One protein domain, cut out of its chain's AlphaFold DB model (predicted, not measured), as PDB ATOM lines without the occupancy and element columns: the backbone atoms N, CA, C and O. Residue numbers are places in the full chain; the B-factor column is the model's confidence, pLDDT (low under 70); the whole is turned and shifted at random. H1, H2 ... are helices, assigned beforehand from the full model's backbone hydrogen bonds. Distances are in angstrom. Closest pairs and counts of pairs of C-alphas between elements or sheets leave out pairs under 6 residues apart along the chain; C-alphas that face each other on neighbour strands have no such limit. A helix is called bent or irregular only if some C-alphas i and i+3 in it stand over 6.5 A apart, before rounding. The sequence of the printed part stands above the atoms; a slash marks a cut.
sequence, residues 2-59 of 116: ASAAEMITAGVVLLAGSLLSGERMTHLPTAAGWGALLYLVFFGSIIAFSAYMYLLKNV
ATOM      1  N   ALA A   2      15.898 -36.754  54.855       80.12
ATOM      2  CA  ALA A   2      15.126 -36.309  53.682       80.12
ATOM      3  C   ALA A   2      15.909 -36.355  52.351       80.12
ATOM      4  O   ALA A   2      15.470 -37.019  51.425       80.12
ATOM      5  N   SER A   3      17.114 -35.782  52.281       80.25
ATOM      6  CA  SER A   3      17.874 -35.715  51.018       80.25
ATOM      7  C   SER A   3      18.312 -37.075  50.464       80.25
ATOM      8  O   SER A   3      18.346 -37.271  49.257       80.25
ATOM      9  N   ALA A   4      18.616 -38.047  51.330       85.38
ATOM     10  CA  ALA A   4      18.935 -39.402  50.877       85.38
ATOM     11  C   ALA A   4      17.693 -40.093  50.293       85.38
ATOM     12  O   ALA A   4      17.786 -40.765  49.269       85.38
ATOM     13  N   ALA A   5      16.528 -39.883  50.916       91.62
ATOM     14  CA  ALA A   5      15.259 -40.365  50.386       91.62
ATOM     15  C   ALA A   5      14.931 -39.695  49.042       91.62
ATOM     16  O   ALA A   5      14.614 -40.401  48.095       91.62
ATOM     17  N   GLU A   6      15.102 -38.373  48.920       90.75
ATOM     18  CA  GLU A   6      14.914 -37.633  47.661       90.75
ATOM     19  C   GLU A   6      15.787 -38.187  46.529       90.75
ATOM     20  O   GLU A   6      15.280 -38.442  45.439       90.75
ATOM     21  N   MET A   7      17.077 -38.438  46.785       90.94
ATOM     22  CA  MET A   7      17.989 -38.991  45.776       90.94
ATOM     23  C   MET A   7      17.611 -40.417  45.357       90.94
ATOM     24  O   MET A   7      17.664 -40.734  44.169       90.94
ATOM     25  N   ILE A   8      17.194 -41.272  46.300       93.88
ATOM     26  CA  ILE A   8      16.721 -42.630  45.987       93.88
ATOM     27  C   ILE A   8      15.421 -42.568  45.185       93.88
ATOM     28  O   ILE A   8      15.304 -43.239  44.163       93.88
ATOM     29  N   THR A   9      14.456 -41.752  45.610       95.56
ATOM     30  CA  THR A   9      13.182 -41.587  44.906       95.56
ATOM     31  C   THR A   9      13.403 -41.054  43.495       95.56
ATOM     32  O   THR A   9      12.858 -41.623  42.553       95.56
ATOM     33  N   ALA A  10      14.246 -40.032  43.320       94.06
ATOM     34  CA  ALA A  10      14.617 -39.527  42.002       94.06
ATOM     35  C   ALA A  10      15.271 -40.618  41.140       94.06
ATOM     36  O   ALA A  10      14.896 -40.782  39.984       94.06
ATOM     37  N   GLY A  11      16.182 -41.416  41.710       94.19
ATOM     38  CA  GLY A  11      16.791 -42.554  41.019       94.19
ATOM     39  C   GLY A  11      15.765 -43.590  40.549       94.19
ATOM     40  O   GLY A  11      15.790 -43.997  39.391       94.19
ATOM     41  N   VAL A  12      14.816 -43.972  41.409       96.44
ATOM     42  CA  VAL A  12      13.728 -44.902  41.056       96.44
ATOM     43  C   VAL A  12      12.835 -44.323  39.957       96.44
ATOM     44  O   VAL A  12      12.501 -45.030  39.009       96.44
ATOM     45  N   VAL A  13      12.475 -43.040  40.052       96.75
ATOM     46  CA  VAL A  13      11.659 -42.350  39.041       96.75
ATOM     47  C   VAL A  13      12.380 -42.297  37.694       96.75
ATOM     48  O   VAL A  13      11.763 -42.584  36.670       96.75
ATOM     49  N   LEU A  14      13.680 -41.992  37.677       95.19
ATOM     50  CA  LEU A  14      14.480 -41.978  36.450       95.19
ATOM     51  C   LEU A  14      14.598 -43.377  35.828       95.19
ATOM     52  O   LEU A  14      14.443 -43.514  34.618       95.19
ATOM     53  N   LEU A  15      14.792 -44.427  36.637       94.06
ATOM     54  CA  LEU A  15      14.811 -45.812  36.150       94.06
ATOM     55  C   LEU A  15      13.457 -46.233  35.562       94.06
ATOM     56  O   LEU A  15      13.414 -46.850  34.498       94.06
ATOM     57  N   ALA A  16      12.352 -45.867  36.215       95.25
ATOM     58  CA  ALA A  16      11.010 -46.107  35.694       95.25
ATOM     59  C   ALA A  16      10.772 -45.356  34.374       95.25
ATOM     60  O   ALA A  16      10.258 -45.935  33.420       95.25
ATOM     61  N   GLY A  17      11.196 -44.092  34.288       95.56
ATOM     62  CA  GLY A  17      11.132 -43.304  33.057       95.56
ATOM     63  C   GLY A  17      11.941 -43.920  31.914       95.56
ATOM     64  O   GLY A  17      11.445 -43.998  30.791       95.56
ATOM     65  N   SER A  18      13.141 -44.425  32.203       93.56
ATOM     66  CA  SER A  18      13.997 -45.112  31.227       93.56
ATOM     67  C   SER A  18      13.334 -46.392  30.689       93.56
ATOM     68  O   SER A  18      13.256 -46.593  29.475       93.56
ATOM     69  N   LEU A  19      12.731 -47.199  31.576       92.00
ATOM     70  CA  LEU A  19      11.944 -48.387  31.212       92.00
ATOM     71  C   LEU A  19      10.746 -48.040  30.313       92.00
ATOM     72  O   LEU A  19      10.527 -48.703  29.300       92.00
ATOM     73  N   LEU A  20       9.986 -47.000  30.669       95.19
ATOM     74  CA  LEU A  20       8.821 -46.544  29.899       95.19
ATOM     75  C   LEU A  20       9.209 -45.946  28.540       95.19
ATOM     76  O   LEU A  20       8.455 -46.077  27.580       95.19
ATOM     77  N   SER A  21      10.388 -45.330  28.450       93.31
ATOM     78  CA  SER A  21      10.931 -44.766  27.206       93.31
ATOM     79  C   SER A  21      11.534 -45.835  26.287       93.31
ATOM     80  O   SER A  21      11.881 -45.544  25.145       93.31
ATOM     81  N   GLY A  22      11.652 -47.081  26.763       88.31
ATOM     82  CA  GLY A  22      12.223 -48.189  26.001       88.31
ATOM     83  C   GLY A  22      13.735 -48.086  25.811       88.31
ATOM     84  O   GLY A  22      14.278 -48.755  24.928       88.31
ATOM     85  N   GLU A  23      14.421 -47.275  26.621       87.38
ATOM     86  CA  GLU A  23      15.874 -47.175  26.575       87.38
ATOM     87  C   GLU A  23      16.493 -48.521  26.953       87.38
ATOM     88  O   GLU A  23      16.163 -49.146  27.964       87.38
ATOM     89  N   ARG A  24      17.400 -48.997  26.105       83.44
ATOM     90  CA  ARG A  24      18.136 -50.238  26.329       83.44
ATOM     91  C   ARG A  24      19.614 -49.916  26.345       83.44
ATOM     92  O   ARG A  24      20.108 -49.223  25.460       83.44
ATOM     93  N   MET A  25      20.320 -50.470  27.324       79.88
ATOM     94  CA  MET A  25      21.780 -50.458  27.354       79.88
ATOM     95  C   MET A  25      22.292 -51.313  26.187       79.88
ATOM     96  O   MET A  25      22.379 -52.533  26.293       79.88
ATOM     97  N   THR A  26      22.569 -50.679  25.049       80.88
ATOM     98  CA  THR A  26      23.083 -51.346  23.841       80.88
ATOM     99  C   THR A  26      24.548 -51.744  23.993       80.88
ATOM    100  O   THR A  26      24.974 -52.754  23.440       80.88
ATOM    101  N   HIS A  27      25.301 -50.987  24.792       83.44
ATOM    102  CA  HIS A  27      26.693 -51.255  25.125       83.44
ATOM    103  C   HIS A  27      26.930 -51.031  26.615       83.44
ATOM    104  O   HIS A  27      26.427 -50.072  27.201       83.44
ATOM    105  N   LEU A  28      27.726 -51.910  27.226       85.25
ATOM    106  CA  LEU A  28      28.214 -51.674  28.578       85.25
ATOM    107  C   LEU A  28      29.166 -50.468  28.568       85.25
ATOM    108  O   LEU A  28      30.003 -50.372  27.663       85.25
ATOM    109  N   PRO A  29      29.079 -49.569  29.565       85.94
ATOM    110  CA  PRO A  29      30.019 -48.468  29.691       85.94
ATOM    111  C   PRO A  29      31.455 -48.986  29.748       85.94
ATOM    112  O   PRO A  29      31.758 -49.972  30.424       85.94
ATOM    113  N   THR A  30      32.354 -48.295  29.053       92.75
ATOM    114  CA  THR A  30      33.791 -48.572  29.118       92.75
ATOM    115  C   THR A  30      34.341 -48.239  30.510       92.75
ATOM    116  O   THR A  30      33.683 -47.572  31.312       92.75
ATOM    117  N   ALA A  31      35.582 -48.642  30.803       92.62
ATOM    118  CA  ALA A  31      36.254 -48.256  32.050       92.62
ATOM    119  C   ALA A  31      36.278 -46.726  32.256       92.62
ATOM    120  O   ALA A  31      36.108 -46.251  33.376       92.62
ATOM    121  N   ALA A  32      36.402 -45.953  31.170       92.50
ATOM    122  CA  ALA A  32      36.303 -44.495  31.207       92.50
ATOM    123  C   ALA A  32      34.889 -44.012  31.576       92.50
ATOM    124  O   ALA A  32      34.754 -43.088  32.374       92.50
ATOM    125  N   GLY A  33      33.836 -44.658  31.060       92.69
ATOM    126  CA  GLY A  33      32.447 -44.352  31.423       92.69
ATOM    127  C   GLY A  33      32.158 -44.607  32.905       92.69
ATOM    128  O   GLY A  33      31.572 -43.760  33.579       92.69
ATOM    129  N   TRP A  34      32.648 -45.725  33.444       94.06
ATOM    130  CA  TRP A  34      32.587 -45.998  34.884       94.06
ATOM    131  C   TRP A  34      33.394 -44.990  35.707       94.06
ATOM    132  O   TRP A  34      32.926 -44.547  36.754       94.06
ATOM    133  N   GLY A  35      34.570 -44.582  35.221       96.06
ATOM    134  CA  GLY A  35      35.376 -43.532  35.844       96.06
ATOM    135  C   GLY A  35      34.657 -42.180  35.895       96.06
ATOM    136  O   GLY A  35      34.648 -41.530  36.940       96.06
ATOM    137  N   ALA A  36      33.989 -41.782  34.809       94.19
ATOM    138  CA  ALA A  36      33.186 -40.562  34.758       94.19
ATOM    139  C   ALA A  36      31.989 -40.617  35.725       94.19
ATOM    140  O   ALA A  36      31.718 -39.646  36.433       94.19
ATOM    141  N   LEU A  37      31.313 -41.769  35.818       94.62
ATOM    142  CA  LEU A  37      30.234 -41.980  36.785       94.62
ATOM    143  C   LEU A  37      30.752 -41.862  38.222       94.62
ATOM    144  O   LEU A  37      30.160 -41.148  39.029       94.62
ATOM    145  N   LEU A  38      31.881 -42.503  38.535       96.25
ATOM    146  CA  LEU A  38      32.517 -42.411  39.850       96.25
ATOM    147  C   LEU A  38      32.859 -40.953  40.191       96.25
ATOM    148  O   LEU A  38      32.549 -40.481  41.284       96.25
ATOM    149  N   TYR A  39      33.434 -40.213  39.241       94.94
ATOM    150  CA  TYR A  39      33.737 -38.795  39.410       94.94
ATOM    151  C   TYR A  39      32.484 -37.976  39.757       94.94
ATOM    152  O   TYR A  39      32.495 -37.224  40.731       94.94
ATOM    153  N   LEU A  40      31.382 -38.163  39.024       94.12
ATOM    154  CA  LEU A  40      30.118 -37.473  39.299       94.12
ATOM    155  C   LEU A  40      29.521 -37.861  40.657       94.12
ATOM    156  O   LEU A  40      29.013 -36.992  41.362       94.12
ATOM    157  N   VAL A  41      29.619 -39.128  41.065       94.69
ATOM    158  CA  VAL A  41      29.135 -39.582  42.378       94.69
ATOM    159  C   VAL A  41      29.900 -38.894  43.512       94.69
ATOM    160  O   VAL A  41      29.284 -38.358  44.435       94.69
ATOM    161  N   PHE A  42      31.231 -38.861  43.454       95.69
ATOM    162  CA  PHE A  42      32.031 -38.286  44.537       95.69
ATOM    163  C   PHE A  42      32.070 -36.757  44.494       95.69
ATOM    164  O   PHE A  42      31.711 -36.110  45.479       95.69
ATOM    165  N   PHE A  43      32.476 -36.169  43.370       94.50
ATOM    166  CA  PHE A  43      32.656 -34.721  43.250       94.50
ATOM    167  C   PHE A  43      31.342 -34.004  42.951       94.50
ATOM    168  O   PHE A  43      30.994 -33.057  43.657       94.50
ATOM    169  N   GLY A  44      30.600 -34.473  41.946       90.06
ATOM    170  CA  GLY A  44      29.355 -33.840  41.495       90.06
ATOM    171  C   GLY A  44      28.184 -33.990  42.469       90.06
ATOM    172  O   GLY A  44      27.304 -33.135  42.495       90.06
ATOM    173  N   SER A  45      28.185 -35.044  43.290       91.38
ATOM    174  CA  SER A  45      27.115 -35.329  44.244       91.38
ATOM    175  C   SER A  45      27.585 -35.206  45.691       91.38
ATOM    176  O   SER A  45      27.244 -34.225  46.342       91.38
ATOM    177  N   ILE A  46      28.371 -36.150  46.222       91.50
ATOM    178  CA  ILE A  46      28.659 -36.204  47.670       91.50
ATOM    179  C   ILE A  46      29.330 -34.914  48.163       91.50
ATOM    180  O   ILE A  46      28.839 -34.290  49.107       91.50
ATOM    181  N   ILE A  47      30.432 -34.501  47.533       93.88
ATOM    182  CA  ILE A  47      31.201 -33.320  47.948       93.88
ATOM    183  C   ILE A  47      30.409 -32.039  47.668       93.88
ATOM    184  O   ILE A  47      30.225 -31.233  48.582       93.88
ATOM    185  N   ALA A  48      29.906 -31.862  46.442       90.00
ATOM    186  CA  ALA A  48      29.153 -30.667  46.059       90.00
ATOM    187  C   ALA A  48      27.905 -30.459  46.932       90.00
ATOM    188  O   ALA A  48      27.685 -29.364  47.451       90.00
ATOM    189  N   PHE A  49      27.120 -31.512  47.167       88.31
ATOM    190  CA  PHE A  49      25.925 -31.434  48.003       88.31
ATOM    191  C   PHE A  49      26.266 -31.185  49.477       88.31
ATOM    192  O   PHE A  49      25.582 -30.413  50.149       88.31
ATOM    193  N   SER A  50      27.356 -31.771  49.982       90.25
ATOM    194  CA  SER A  50      27.838 -31.497  51.343       90.25
ATOM    195  C   SER A  50      28.262 -30.037  51.509       90.25
ATOM    196  O   SER A  50      27.882 -29.399  52.493       90.25
ATOM    197  N   ALA A  51      28.985 -29.482  50.533       90.56
ATOM    198  CA  ALA A  51      29.363 -28.073  50.512       90.56
ATOM    199  C   ALA A  51      28.129 -27.159  50.425       90.56
ATOM    200  O   ALA A  51      28.041 -26.178  51.160       90.56
ATOM    201  N   TYR A  52      27.138 -27.514  49.602       87.81
ATOM    202  CA  TYR A  52      25.874 -26.784  49.505       87.81
ATOM    203  C   TYR A  52      25.090 -26.799  50.825       87.81
ATOM    204  O   TYR A  52      24.637 -25.752  51.288       87.81
ATOM    205  N   MET A  53      24.980 -27.955  51.488       87.44
ATOM    206  CA  MET A  53      24.342 -28.049  52.805       87.44
ATOM    207  C   MET A  53      25.105 -27.271  53.879       87.44
ATOM    208  O   MET A  53      24.480 -26.661  54.748       87.44
ATOM    209  N   TYR A  54      26.439 -27.275  53.837       88.69
ATOM    210  CA  TYR A  54      27.254 -26.434  54.712       88.69
ATOM    211  C   TYR A  54      26.959 -24.953  54.461       88.69
ATOM    212  O   TYR A  54      26.731 -24.201  55.406       88.69
ATOM    213  N   LEU A  55      26.888 -24.536  53.198       86.44
ATOM    214  CA  LEU A  55      26.590 -23.159  52.826       86.44
ATOM    215  C   LEU A  55      25.200 -22.743  53.328       86.44
ATOM    216  O   LEU A  55      25.084 -21.741  54.024       86.44
ATOM    217  N   LEU A  56      24.164 -23.558  53.108       85.62
ATOM    218  CA  LEU A  56      22.811 -23.293  53.615       85.62
ATOM    219  C   LEU A  56      22.726 -23.156  55.142       85.62
ATOM    220  O   LEU A  56      21.839 -22.466  55.640       85.62
ATOM    221  N   LYS A  57      23.617 -23.820  55.885       84.56
ATOM    222  CA  LYS A  57      23.673 -23.721  57.351       84.56
ATOM    223  C   LYS A  57      24.414 -22.480  57.846       84.56
ATOM    224  O   LYS A  57      24.111 -22.011  58.936       84.56
ATOM    225  N   ASN A  58      25.381 -21.973  57.080       82.56
ATOM    226  CA  ASN A  58      26.280 -20.897  57.518       82.56
ATOM    227  C   ASN A  58      25.984 -19.536  56.875       82.56
ATOM    228  O   ASN A  58      26.395 -18.508  57.406       82.56
ATOM    229  N   VAL A  59      25.279 -19.504  55.743       82.44
ATOM    230  CA  VAL A  59      24.885 -18.264  55.067       82.44
ATOM    231  C   VAL A  59      23.396 -18.268  54.743       82.44
ATOM    232  O   VAL A  59      22.723 -19.297  54.752       82.44
TER     233      VAL A  59
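Overview. This is residues 2 to 59 of the 116 residues of the protein "EamA family transporter" of Pseudomonas sp. FSL R10-0399 (UniProt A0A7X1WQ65). Two long helices form an open frame: from H1 a link crosses to H2, which folds back with the space between the helices left empty. H2 is bent but runs nearly straight. The printed part has 58 residues, with two named helices, H1 then H2, and no named strand; its class is all helix. It is flat, spanning 45 by 27 by 13 A, and only just loose, close to extended, with a radius of gyration of the C-alphas of 15.0 A.

Along the chain. Find C-alpha 2 at (15.126, -36.309, 53.682); from there H1, residues 2 to 21, runs 28.1 A. H2, residues 31 to 58, was assigned as one helix by its hydrogen bonds, but C-alphas 44 and 47 are 6.7 A apart. Its arms are H2a, residues 31 to 44, 18.6 A, and H2b, residues 47 to 58, 16.4 A, ending at (26.280, -20.897, 57.518).

Arrangement. H1 is apart from H2a and from H2b. H2a and H2b are near each other, at a shallow tilt of 6 degrees. In H1, H2a and H2b every O i to N i+4 pair is within hydrogen-bond range.

Size, cuts and confidence. Look at Thr 26 and Val 59, whose C-alphas are the farthest apart, 45.5 A. The link of 9 residues is short. The printed part has no cut, and no printed residue is under 70 in pLDDT.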